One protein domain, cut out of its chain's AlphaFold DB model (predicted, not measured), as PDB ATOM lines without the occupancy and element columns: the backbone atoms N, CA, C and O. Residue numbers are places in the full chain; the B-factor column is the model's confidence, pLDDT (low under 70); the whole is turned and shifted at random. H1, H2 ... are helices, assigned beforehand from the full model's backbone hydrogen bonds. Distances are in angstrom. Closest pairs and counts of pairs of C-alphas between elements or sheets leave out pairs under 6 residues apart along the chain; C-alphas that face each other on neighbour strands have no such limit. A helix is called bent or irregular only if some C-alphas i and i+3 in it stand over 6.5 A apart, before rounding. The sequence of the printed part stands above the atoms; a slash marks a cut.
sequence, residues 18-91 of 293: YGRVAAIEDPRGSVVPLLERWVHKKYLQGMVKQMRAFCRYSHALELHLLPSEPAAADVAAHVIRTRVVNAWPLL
ATOM      1  N   TYR A  18     140.437 124.920 155.246       80.38
ATOM      2  CA  TYR A  18     139.031 124.966 155.607       80.38
ATOM      3  C   TYR A  18     138.149 125.351 154.415       80.38
ATOM      4  O   TYR A  18     137.178 124.658 154.137       80.38
ATOM      5  N   GLY A  19     138.523 126.395 153.672       86.69
ATOM      6  CA  GLY A  19     137.809 126.853 152.487       86.69
ATOM      7  C   GLY A  19     137.786 125.795 151.390       86.69
ATOM      8  O   GLY A  19     136.749 125.557 150.785       86.69
ATOM      9  N   ARG A  20     138.898 125.082 151.195       84.62
ATOM     10  CA  ARG A  20     138.964 123.983 150.224       84.62
ATOM     11  C   ARG A  20     138.184 122.741 150.640       84.62
ATOM     12  O   ARG A  20     137.601 122.098 149.781       84.62
ATOM     13  N   VAL A  21     138.165 122.400 151.928       82.94
ATOM     14  CA  VAL A  21     137.348 121.290 152.442       82.94
ATOM     15  C   VAL A  21     135.863 121.636 152.359       82.94
ATOM     16  O   VAL A  21     135.070 120.790 151.978       82.94
ATOM     17  N   ALA A  22     135.490 122.878 152.667       83.00
ATOM     18  CA  ALA A  22     134.110 123.342 152.559       83.00
ATOM     19  C   ALA A  22     133.643 123.530 151.103       83.00
ATOM     20  O   ALA A  22     132.449 123.436 150.848       83.00
ATOM     21  N   ALA A  23     134.561 123.736 150.150       84.62
ATOM     22  CA  ALA A  23     134.261 123.719 148.717       84.62
ATOM     23  C   ALA A  23     134.020 122.301 148.158       84.62
ATOM     24  O   ALA A  23     133.522 122.160 147.044       84.62
ATOM     25  N   ILE A  24     134.351 121.242 148.908       84.81
ATOM     26  CA  ILE A  24     133.920 119.881 148.578       84.81
ATOM     27  C   ILE A  24     132.454 119.770 149.008       84.81
ATOM     28  O   ILE A  24     132.149 119.440 150.152       84.81
ATOM     29  N   GLU A  25     131.544 120.089 148.088       72.75
ATOM     30  CA  GLU A  25     130.098 120.035 148.340       72.75
ATOM     31  C   GLU A  25     129.604 118.614 148.651       72.75
ATOM     32  O   GLU A  25     128.614 118.449 149.363       72.75
ATOM     33  N   ASP A  26     130.297 117.581 148.151       77.19
ATOM     34  CA  ASP A  26     129.946 116.188 148.417       77.19
ATOM     35  C   ASP A  26     130.565 115.693 149.742       77.19
ATOM     36  O   ASP A  26     131.776 115.453 149.807       77.19
ATOM     37  N   PRO A  27     129.764 115.431 150.792       74.06
ATOM     38  CA  PRO A  27     130.265 114.899 152.058       74.06
ATOM     39  C   PRO A  27     130.856 113.484 151.939       74.06
ATOM     40  O   PRO A  27     131.499 113.009 152.878       74.06
ATOM     41  N   ARG A  28     130.629 112.783 150.820       72.12
ATOM     42  CA  ARG A  28     131.242 111.480 150.519       72.12
ATOM     43  C   ARG A  28     132.544 111.607 149.729       72.12
ATOM     44  O   ARG A  28     133.272 110.619 149.614       72.12
ATOM     45  N   GLY A  29     132.857 112.804 149.234       79.44
ATOM     46  CA  GLY A  29     134.114 113.114 148.573       79.44
ATOM     47  C   GLY A  29     135.295 112.881 149.514       79.44
ATOM     48  O   GLY A  29     135.336 113.362 150.648       79.44
ATOM     49  N   SER A  30     136.284 112.112 149.061       74.00
ATOM     50  CA  SER A  30     137.474 111.847 149.865       74.00
ATOM     51  C   SER A  30     138.320 113.116 149.990       74.00
ATOM     52  O   SER A  30     138.952 113.548 149.036       74.00
ATOM     53  N   VAL A  31     138.420 113.657 151.205       82.44
ATOM     54  CA  VAL A  31     139.212 114.864 151.524       82.44
ATOM     55  C   VAL A  31     140.732 114.610 151.507       82.44
ATOM     56  O   VAL A  31     141.547 115.520 151.627       82.44
ATOM     57  N   VAL A  32     141.164 113.361 151.365       80.06
ATOM     58  CA  VAL A  32     142.574 113.005 151.573       80.06
ATOM     59  C   VAL A  32     143.560 113.449 150.512       80.06
ATOM     60  O   VAL A  32     144.601 113.930 150.937       80.06
ATOM     61  N   PRO A  33     143.276 113.420 149.203       80.12
ATOM     62  CA  PRO A  33     144.181 114.024 148.225       80.12
ATOM     63  C   PRO A  33     144.425 115.511 148.535       80.12
ATOM     64  O   PRO A  33     145.516 116.048 148.339       80.12
ATOM     65  N   LEU A  34     143.408 116.173 149.097       81.12
ATOM     66  CA  LEU A  34     143.478 117.561 149.531       81.12
ATOM     67  C   LEU A  34     144.369 117.712 150.770       81.12
ATOM     68  O   LEU A  34     145.242 118.577 150.785       81.12
ATOM     69  N   LEU A  35     144.213 116.837 151.769       77.44
ATOM     70  CA  LEU A  35     145.071 116.805 152.959       77.44
ATOM     71  C   LEU A  35     146.518 116.422 152.627       77.44
ATOM     72  O   LEU A  35     147.425 117.078 153.119       77.44
ATOM     73  N   GLU A  36     146.755 115.434 151.769       78.06
ATOM     74  CA  GLU A  36     148.090 115.011 151.324       78.06
ATOM     75  C   GLU A  36     148.835 116.163 150.640       78.06
ATOM     76  O   GLU A  36     150.006 116.411 150.935       78.06
ATOM     77  N   ARG A  37     148.139 116.953 149.813       77.81
ATOM     78  CA  ARG A  37     148.709 118.153 149.182       77.81
ATOM     79  C   ARG A  37     148.971 119.282 150.191       77.81
ATOM     80  O   ARG A  37     149.943 120.028 150.050       77.81
ATOM     81  N   TRP A  38     148.126 119.395 151.218       74.62
ATOM     82  CA  TRP A  38     148.181 120.438 152.251       74.62
ATOM     83  C   TRP A  38     149.093 120.131 153.441       74.62
ATOM     84  O   TRP A  38     149.483 121.053 154.162       74.62
ATOM     85  N   VAL A  39     149.518 118.880 153.618       69.44
ATOM     86  CA  VAL A  39     150.511 118.438 154.616       69.44
ATOM     87  C   VAL A  39     151.934 118.897 154.227       69.44
ATOM     88  O   VAL A  39     152.948 118.263 154.493       69.44
ATOM     89  N   HIS A  40     152.067 120.098 153.667       68.69
ATOM     90  CA  HIS A  40     153.324 120.827 153.734       68.69
ATOM     91  C   HIS A  40     153.533 121.303 155.180       68.69
ATOM     92  O   HIS A  40     152.725 122.055 155.730       68.69
ATOM     93  N   LYS A  41     154.650 120.877 155.793       65.62
ATOM     94  CA  LYS A  41     155.073 121.095 157.200       65.62
ATOM     95  C   LYS A  41     154.684 122.440 157.839       65.62
ATOM     96  O   LYS A  41     154.442 122.492 159.043       65.62
ATOM     97  N   LYS A  42     154.636 123.526 157.060       77.31
ATOM     98  CA  LYS A  42     154.290 124.873 157.540       77.31
ATOM     99  C   LYS A  42     152.872 124.959 158.123       77.31
ATOM    100  O   LYS A  42     152.690 125.619 159.144       77.31
ATOM    101  N   TYR A  43     151.888 124.264 157.550       78.00
ATOM    102  CA  TYR A  43     150.504 124.315 158.045       78.00
ATOM    103  C   TYR A  43     150.290 123.486 159.315       78.00
ATOM    104  O   TYR A  43     149.593 123.929 160.229       78.00
ATOM    105  N   LEU A  44     150.971 122.341 159.432       84.12
ATOM    106  CA  LEU A  44     150.969 121.514 160.644       84.12
ATOM    107  C   LEU A  44     151.441 122.299 161.873       84.12
ATOM    108  O   LEU A  44     150.826 122.216 162.933       84.12
ATOM    109  N   GLN A  45     152.479 123.127 161.729       85.69
ATOM    110  CA  GLN A  45     152.950 123.984 162.822       85.69
ATOM    111  C   GLN A  45     151.907 125.033 163.238       85.69
ATOM    112  O   GLN A  45     151.711 125.259 164.435       85.69
ATOM    113  N   GLY A  46     151.208 125.640 162.272       89.12
ATOM    114  CA  GLY A  46     150.104 126.564 162.547       89.12
ATOM    115  C   GLY A  46     148.958 125.889 163.306       89.12
ATOM    116  O   GLY A  46     148.459 126.429 164.295       89.12
ATOM    117  N   MET A  47     148.612 124.667 162.906       83.81
ATOM    118  CA  MET A  47     147.543 123.877 163.518       83.81
ATOM    119  C   MET A  47     147.904 123.431 164.943       83.81
ATOM    120  O   MET A  47     147.125 123.632 165.875       83.81
ATOM    121  N   VAL A  48     149.134 122.948 165.160       87.75
ATOM    122  CA  VAL A  48     149.663 122.632 166.500       87.75
ATOM    123  C   VAL A  48     149.634 123.870 167.405       87.75
ATOM    124  O   VAL A  48     149.253 123.772 168.575       87.75
ATOM    125  N   LYS A  49     149.986 125.053 166.879       91.75
ATOM    126  CA  LYS A  49     149.935 126.317 167.632       91.75
ATOM    127  C   LYS A  49     148.505 126.672 168.053       91.75
ATOM    128  O   LYS A  49     148.294 126.999 169.221       91.75
ATOM    129  N   GLN A  50     147.528 126.563 167.152       85.94
ATOM    130  CA  GLN A  50     146.116 126.790 167.487       85.94
ATOM    131  C   GLN A  50     145.608 125.784 168.526       85.94
ATOM    132  O   GLN A  50     144.970 126.170 169.501       85.94
ATOM    133  N   MET A  51     145.954 124.506 168.399       84.12
ATOM    134  CA  MET A  51     145.497 123.475 169.336       84.12
ATOM    135  C   MET A  51     146.082 123.647 170.740       84.12
ATOM    136  O   MET A  51     145.389 123.393 171.726       84.12
ATOM    137  N   ARG A  52     147.312 124.166 170.854       84.81
ATOM    138  CA  ARG A  52     147.878 124.602 172.142       84.81
ATOM    139  C   ARG A  52     147.129 125.799 172.731       84.81
ATOM    140  O   ARG A  52     146.908 125.812 173.938       84.81
ATOM    141  N   ALA A  53     146.717 126.766 171.905       85.38
ATOM    142  CA  ALA A  53     145.933 127.922 172.352       85.38
ATOM    143  C   ALA A  53     144.549 127.517 172.892       85.38
ATOM    144  O   ALA A  53     144.072 128.104 173.857       85.38
ATOM    145  N   PHE A  54     143.950 126.461 172.334       83.44
ATOM    146  CA  PHE A  54     142.705 125.862 172.831       83.44
ATOM    147  C   PHE A  54     142.904 124.824 173.952       83.44
ATOM    148  O   PHE A  54     141.976 124.080 174.269       83.44
ATOM    149  N   CYS A  55     144.100 124.731 174.541       87.06
ATOM    150  CA  CYS A  55     144.448 123.768 175.594       87.06
ATOM    151  C   CYS A  55     144.239 122.283 175.216       87.06
ATOM    152  O   CYS A  55     144.104 121.429 176.092       87.06
ATOM    153  N   ARG A  56     144.260 121.938 173.921       85.00
ATOM    154  CA  ARG A  56     144.146 120.554 173.420       85.00
ATOM    155  C   ARG A  56     145.526 119.930 173.197       85.00
ATOM    156  O   ARG A  56     145.889 119.556 172.082       85.00
ATOM    157  N   TYR A  57     146.311 119.819 174.268       83.50
ATOM    158  CA  TYR A  57     147.725 119.425 174.193       83.50
ATOM    159  C   TYR A  57     147.960 117.996 173.687       83.50
ATOM    160  O   TYR A  57     148.901 117.792 172.931       83.50
ATOM    161  N   SER A  58     147.096 117.035 174.034       78.44
ATOM    162  CA  SER A  58     147.213 115.640 173.569       78.44
ATOM    163  C   SER A  58     147.165 115.546 172.038       78.44
ATOM    164  O   SER A  58     148.061 114.986 171.418       78.44
ATOM    165  N   HIS A  59     146.202 116.219 171.416       74.69
ATOM    166  CA  HIS A  59     146.047 116.213 169.965       74.69
ATOM    167  C   HIS A  59     147.132 117.052 169.265       74.69
ATOM    168  O   HIS A  59     147.598 116.710 168.182       74.69
ATOM    169  N   ALA A  60     147.582 118.142 169.900       84.31
ATOM    170  CA  ALA A  60     148.722 118.918 169.418       84.31
ATOM    171  C   ALA A  60     150.031 118.105 169.446       84.31
ATOM    172  O   ALA A  60     150.894 118.313 168.596       84.31
ATOM    173  N   LEU A  61     150.184 117.198 170.418       81.00
ATOM    174  CA  LEU A  61     151.326 116.293 170.530       81.00
ATOM    175  C   LEU A  61     151.272 115.202 169.455       81.00
ATOM    176  O   LEU A  61     152.270 114.987 168.778       81.00
ATOM    177  N   GLU A  62     150.109 114.575 169.249       81.38
ATOM    178  CA  GLU A  62     149.915 113.586 168.179       81.38
ATOM    179  C   GLU A  62     150.265 114.175 166.807       81.38
ATOM    180  O   GLU A  62     151.025 113.574 166.055       81.38
ATOM    181  N   LEU A  63     149.804 115.398 166.518       82.06
ATOM    182  CA  LEU A  63     150.140 116.087 165.269       82.06
ATOM    183  C   LEU A  63     151.621 116.463 165.153       82.06
ATOM    184  O   LEU A  63     152.153 116.538 164.048       82.06
ATOM    185  N   HIS A  64     152.288 116.727 166.276       85.69
ATOM    186  CA  HIS A  64     153.715 117.042 166.296       85.69
ATOM    187  C   HIS A  64     154.595 115.804 166.084       85.69
ATOM    188  O   HIS A  64     155.696 115.928 165.556       85.69
ATOM    189  N   LEU A  65     154.106 114.627 166.485       84.75
ATOM    190  CA  LEU A  65     154.808 113.345 166.382       84.75
ATOM    191  C   LEU A  65     154.617 112.648 165.031       84.75
ATOM    192  O   LEU A  65     155.224 111.602 164.802       84.75
ATOM    193  N   LEU A  66     153.798 113.201 164.133       81.06
ATOM    194  CA  LEU A  66     153.631 112.634 162.802       81.06
ATOM    195  C   LEU A  66     154.972 112.651 162.060       81.06
ATOM    196  O   LEU A  66     155.596 113.713 161.939       81.06
ATOM    197  N   PRO A  67     155.431 111.487 161.567       69.56
ATOM    198  CA  PRO A  67     156.693 111.399 160.868       69.56
ATOM    199  C   PRO A  67     156.602 112.258 159.620       69.56
ATOM    200  O   PRO A  67     155.702 112.140 158.795       69.56
ATOM    201  N   SER A  68     157.551 113.173 159.519       66.19
ATOM    202  CA  SER A  68     157.553 114.171 158.464       66.19
ATOM    203  C   SER A  68     158.214 113.697 157.169       66.19
ATOM    204  O   SER A  68     158.483 114.503 156.279       66.19
ATOM    205  N   GLU A  69     158.523 112.403 157.111       71.38
ATOM    206  CA  GLU A  69     159.104 111.741 155.958       71.38
ATOM    207  C   GLU A  69     158.016 111.193 155.030       71.38
ATOM    208  O   GLU A  69     157.052 110.589 155.508       71.38
ATOM    209  N   PRO A  70     158.194 111.328 153.705       61.72
ATOM    210  CA  PRO A  70     157.208 110.891 152.720       61.72
ATOM    211  C   PRO A  70     156.975 109.372 152.740       61.72
ATOM    212  O   PRO A  70     155.871 108.931 152.458       61.72
ATOM    213  N   ALA A  71     157.963 108.565 153.146       63.06
ATOM    214  CA  ALA A  71     157.833 107.105 153.194       63.06
ATOM    215  C   ALA A  71     156.934 106.595 154.340       63.06
ATOM    216  O   ALA A  71     156.391 105.497 154.261       63.06
ATOM    217  N   ALA A  72     156.755 107.391 155.398       62.34
ATOM    218  CA  ALA A  72     155.834 107.101 156.501       62.34
ATOM    219  C   ALA A  72     154.534 107.923 156.411       62.34
ATOM    220  O   ALA A  72     153.645 107.773 157.257       62.34
ATOM    221  N   ALA A  73     154.421 108.784 155.393       59.94
ATOM    222  CA  ALA A  73     153.299 109.687 155.205       59.94
ATOM    223  C   ALA A  73     151.995 108.939 154.921       59.94
ATOM    224  O   ALA A  73     150.967 109.391 155.397       59.94
ATOM    225  N   ASP A  74     152.021 107.775 154.269       63.12
ATOM    226  CA  ASP A  74     150.801 107.002 153.986       63.12
ATOM    227  C   ASP A  74     150.168 106.427 155.263       63.12
ATOM    228  O   ASP A  74     148.956 106.511 155.481       63.12
ATOM    229  N   VAL A  75     150.998 105.902 156.171       60.34
ATOM    230  CA  VAL A  75     150.544 105.383 157.472       60.34
ATOM    231  C   VAL A  75     150.104 106.534 158.377       60.34
ATOM    232  O   VAL A  75     149.057 106.466 159.022       60.34
ATOM    233  N   ALA A  76     150.869 107.626 158.385       59.28
ATOM    234  CA  ALA A  76     150.540 108.846 159.111       59.28
ATOM    235  C   ALA A  76     149.237 109.485 158.597       59.28
ATOM    236  O   ALA A  76     148.371 109.833 159.395       59.28
ATOM    237  N   ALA A  77     149.047 109.565 157.281       61.25
ATOM    238  CA  ALA A  77     147.837 110.062 156.635       61.25
ATOM    239  C   ALA A  77     146.640 109.182 156.981       61.25
ATOM    240  O   ALA A  77     145.583 109.715 157.303       61.25
ATOM    241  N   HIS A  78     146.800 107.855 157.020       62.59
ATOM    242  CA  HIS A  78     145.741 106.950 157.464       62.59
ATOM    243  C   HIS A  78     145.340 107.189 158.933       62.59
ATOM    244  O   HIS A  78     144.147 107.236 159.244       62.59
ATOM    245  N   VAL A  79     146.308 107.408 159.830       62.25
ATOM    246  CA  VAL A  79     146.063 107.711 161.255       62.25
ATOM    247  C   VAL A  79     145.419 109.088 161.442       62.25
ATOM    248  O   VAL A  79     144.469 109.224 162.215       62.25
ATOM    249  N   ILE A  80     145.860 110.108 160.701       63.56
ATOM    250  CA  ILE A  80     145.224 111.435 160.679       63.56
ATOM    251  C   ILE A  80     143.789 111.316 160.153       63.56
ATOM    252  O   ILE A  80     142.860 111.828 160.776       63.56
ATOM    253  N   ARG A  81     143.584 110.593 159.048       60.62
ATOM    254  CA  ARG A  81     142.276 110.366 158.415       60.62
ATOM    255  C   ARG A  81     141.312 109.647 159.351       60.62
ATOM    256  O   ARG A  81     140.133 109.951 159.332       60.62
ATOM    257  N   THR A  82     141.785 108.737 160.199       54.44
ATOM    258  CA  THR A  82     140.922 108.044 161.171       54.44
ATOM    259  C   THR A  82     140.748 108.801 162.482       54.44
ATOM    260  O   THR A  82     139.696 108.675 163.098       54.44
ATOM    261  N   ARG A  83     141.717 109.593 162.948       57.81
ATOM    262  CA  ARG A  83     141.610 110.269 164.255       57.81
ATOM    263  C   ARG A  83     141.157 111.715 164.164       57.81
ATOM    264  O   ARG A  83     140.284 112.116 164.925       57.81
ATOM    265  N   VAL A  84     141.689 112.486 163.220       60.72
ATOM    266  CA  VAL A  84     141.318 113.895 163.043       60.72
ATOM    267  C   VAL A  84     139.925 114.013 162.444       60.72
ATOM    268  O   VAL A  84     139.139 114.784 162.974       60.72
ATOM    269  N   VAL A  85     139.573 113.217 161.427       57.97
ATOM    270  CA  VAL A  85     138.218 113.246 160.832       57.97
ATOM    271  C   VAL A  85     137.156 112.823 161.852       57.97
ATOM    272  O   VAL A  85     136.111 113.458 161.941       57.97
ATOM    273  N   ASN A  86     137.444 111.825 162.694       48.81
ATOM    274  CA  ASN A  86     136.516 111.396 163.746       48.81
ATOM    275  C   ASN A  86     136.458 112.369 164.938       48.81
ATOM    276  O   ASN A  86     135.419 112.483 165.583       48.81
ATOM    277  N   ALA A  87     137.541 113.096 165.232       46.97
ATOM    278  CA  ALA A  87     137.555 114.148 166.252       46.97
ATOM    279  C   ALA A  87     137.047 115.505 165.725       46.97
ATOM    280  O   ALA A  87     136.790 116.414 166.519       46.97
ATOM    281  N   TRP A  88     136.896 115.661 164.406       52.69
ATOM    282  CA  TRP A  88     136.542 116.915 163.743       52.69
ATOM    283  C   TRP A  88     135.198 117.499 164.202       52.69
ATOM    284  O   TRP A  88     135.172 118.685 164.539       52.69
ATOM    285  N   PRO A  89     134.115 116.710 164.369       52.78
ATOM    286  CA  PRO A  89     132.855 117.220 164.915       52.78
ATOM    287  C   PRO A  89     132.987 117.796 166.335       52.78
ATOM    288  O   PRO A  89     132.161 118.594 166.756       52.78
ATOM    289  N   LEU A  90     134.038 117.424 167.078       50.34
ATOM    290  CA  LEU A  90     134.324 117.914 168.432       50.34
ATOM    291  C   LEU A  90     135.283 119.116 168.446       50.34
ATOM    292  O   LEU A  90     135.550 119.688 169.509       50.34
ATOM    293  N   LEU A  91     135.889 119.454 167.307       48.62
ATOM    294  CA  LEU A  91     136.849 120.551 167.134       48.62
ATOM    295  C   LEU A  91     136.200 121.812 166.556       48.62
ATOM    296  O   LEU A  91     136.791 122.881 166.683       48.62
TER     297      LEU A  91
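Overview. This is residues 18 to 91 of the 293 residues of an uncharacterized protein of Ensete ventricosum (UniProt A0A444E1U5). One long kinked helix, H5, is the spine of this model; the hairpin of H3 and H4 runs along one side of it, with H4 the nearer of the two, and the short H2 lies crosswise to H5 on another side, with the small H1 beyond H2. Few contacts join these parts. The printed part has 74 residues with five named helices, H1 to H5 in that order along the chain, and no named strand; the class is all helix. The whole is compact, with a radius of gyration of the C-alphas of 12.4 A, and its C-alphas span 31 by 30 by 20 A.

Along the chain. Begin with H5, residues 70 to 90: find C-alpha 70 at (157.208, 110.891, 152.720) and go on to C-alpha 90 at (134.324, 117.914, 168.432), 28.6 A away. It is irregular, with C-alphas 71 and 74 at 7.1 A from each other, and has a kink of 37 degrees near residue 77. Go back to H4, residues 57 to 64, 10.2 A long, and to H3, residues 41 to 53, 19.0 A long. Before them look for H2, residues 32 to 38, and H1, residues 18 to 22, where C-alpha 18 stands at (139.031, 124.966, 155.607).

Arrangement. Start from H5 and look at Ala 77, whose C-alpha is 7.3 A from that of Glu 36, the closest C-alphas of H5 and H2. The two helices only just touch, with 3 pairs of C-alphas within 8 A, and H5 does so with residues 77 to 81 alone. Their lines are about perpendicular, at 74 degrees. H4 and H5 are near each other, with 9 pairs of C-alphas within 10 A. H3 and H4 form a helical hairpin: they touch, with the C-alphas of Val 48 and Ala 60 closest at 4.8 A, and run opposite ways at a shallow tilt of 5 degrees. H2 and H3 meet only through their link. H1 and H2 are close but not clearly touching, the C-alphas of Val 21 and Leu 34 being the closest at 7.7 A. H3 and H5 are apart, and so are H1 and H5. In H1, H2, H3 and H4 each O i to N i+4 pair is within hydrogen-bond range; in H5 this holds for 11 of 17.

Size, cuts and confidence. The two C-alphas farthest apart are those of Asp 26 and Cys 55, at 31.7 A. The printed part, residues 18 to 91, has no cut. The links H2 to H3, H3 to H4 and H4 to H5 are tight, and the link H1 to H2, with 9 residues, is short. Look at the B-factor column for confidence: the mean pLDDT of the printed part is 73.5, and residues 39 to 41, 67 to 68 and 70 to 91 are under 70. The mean for H5 is 58.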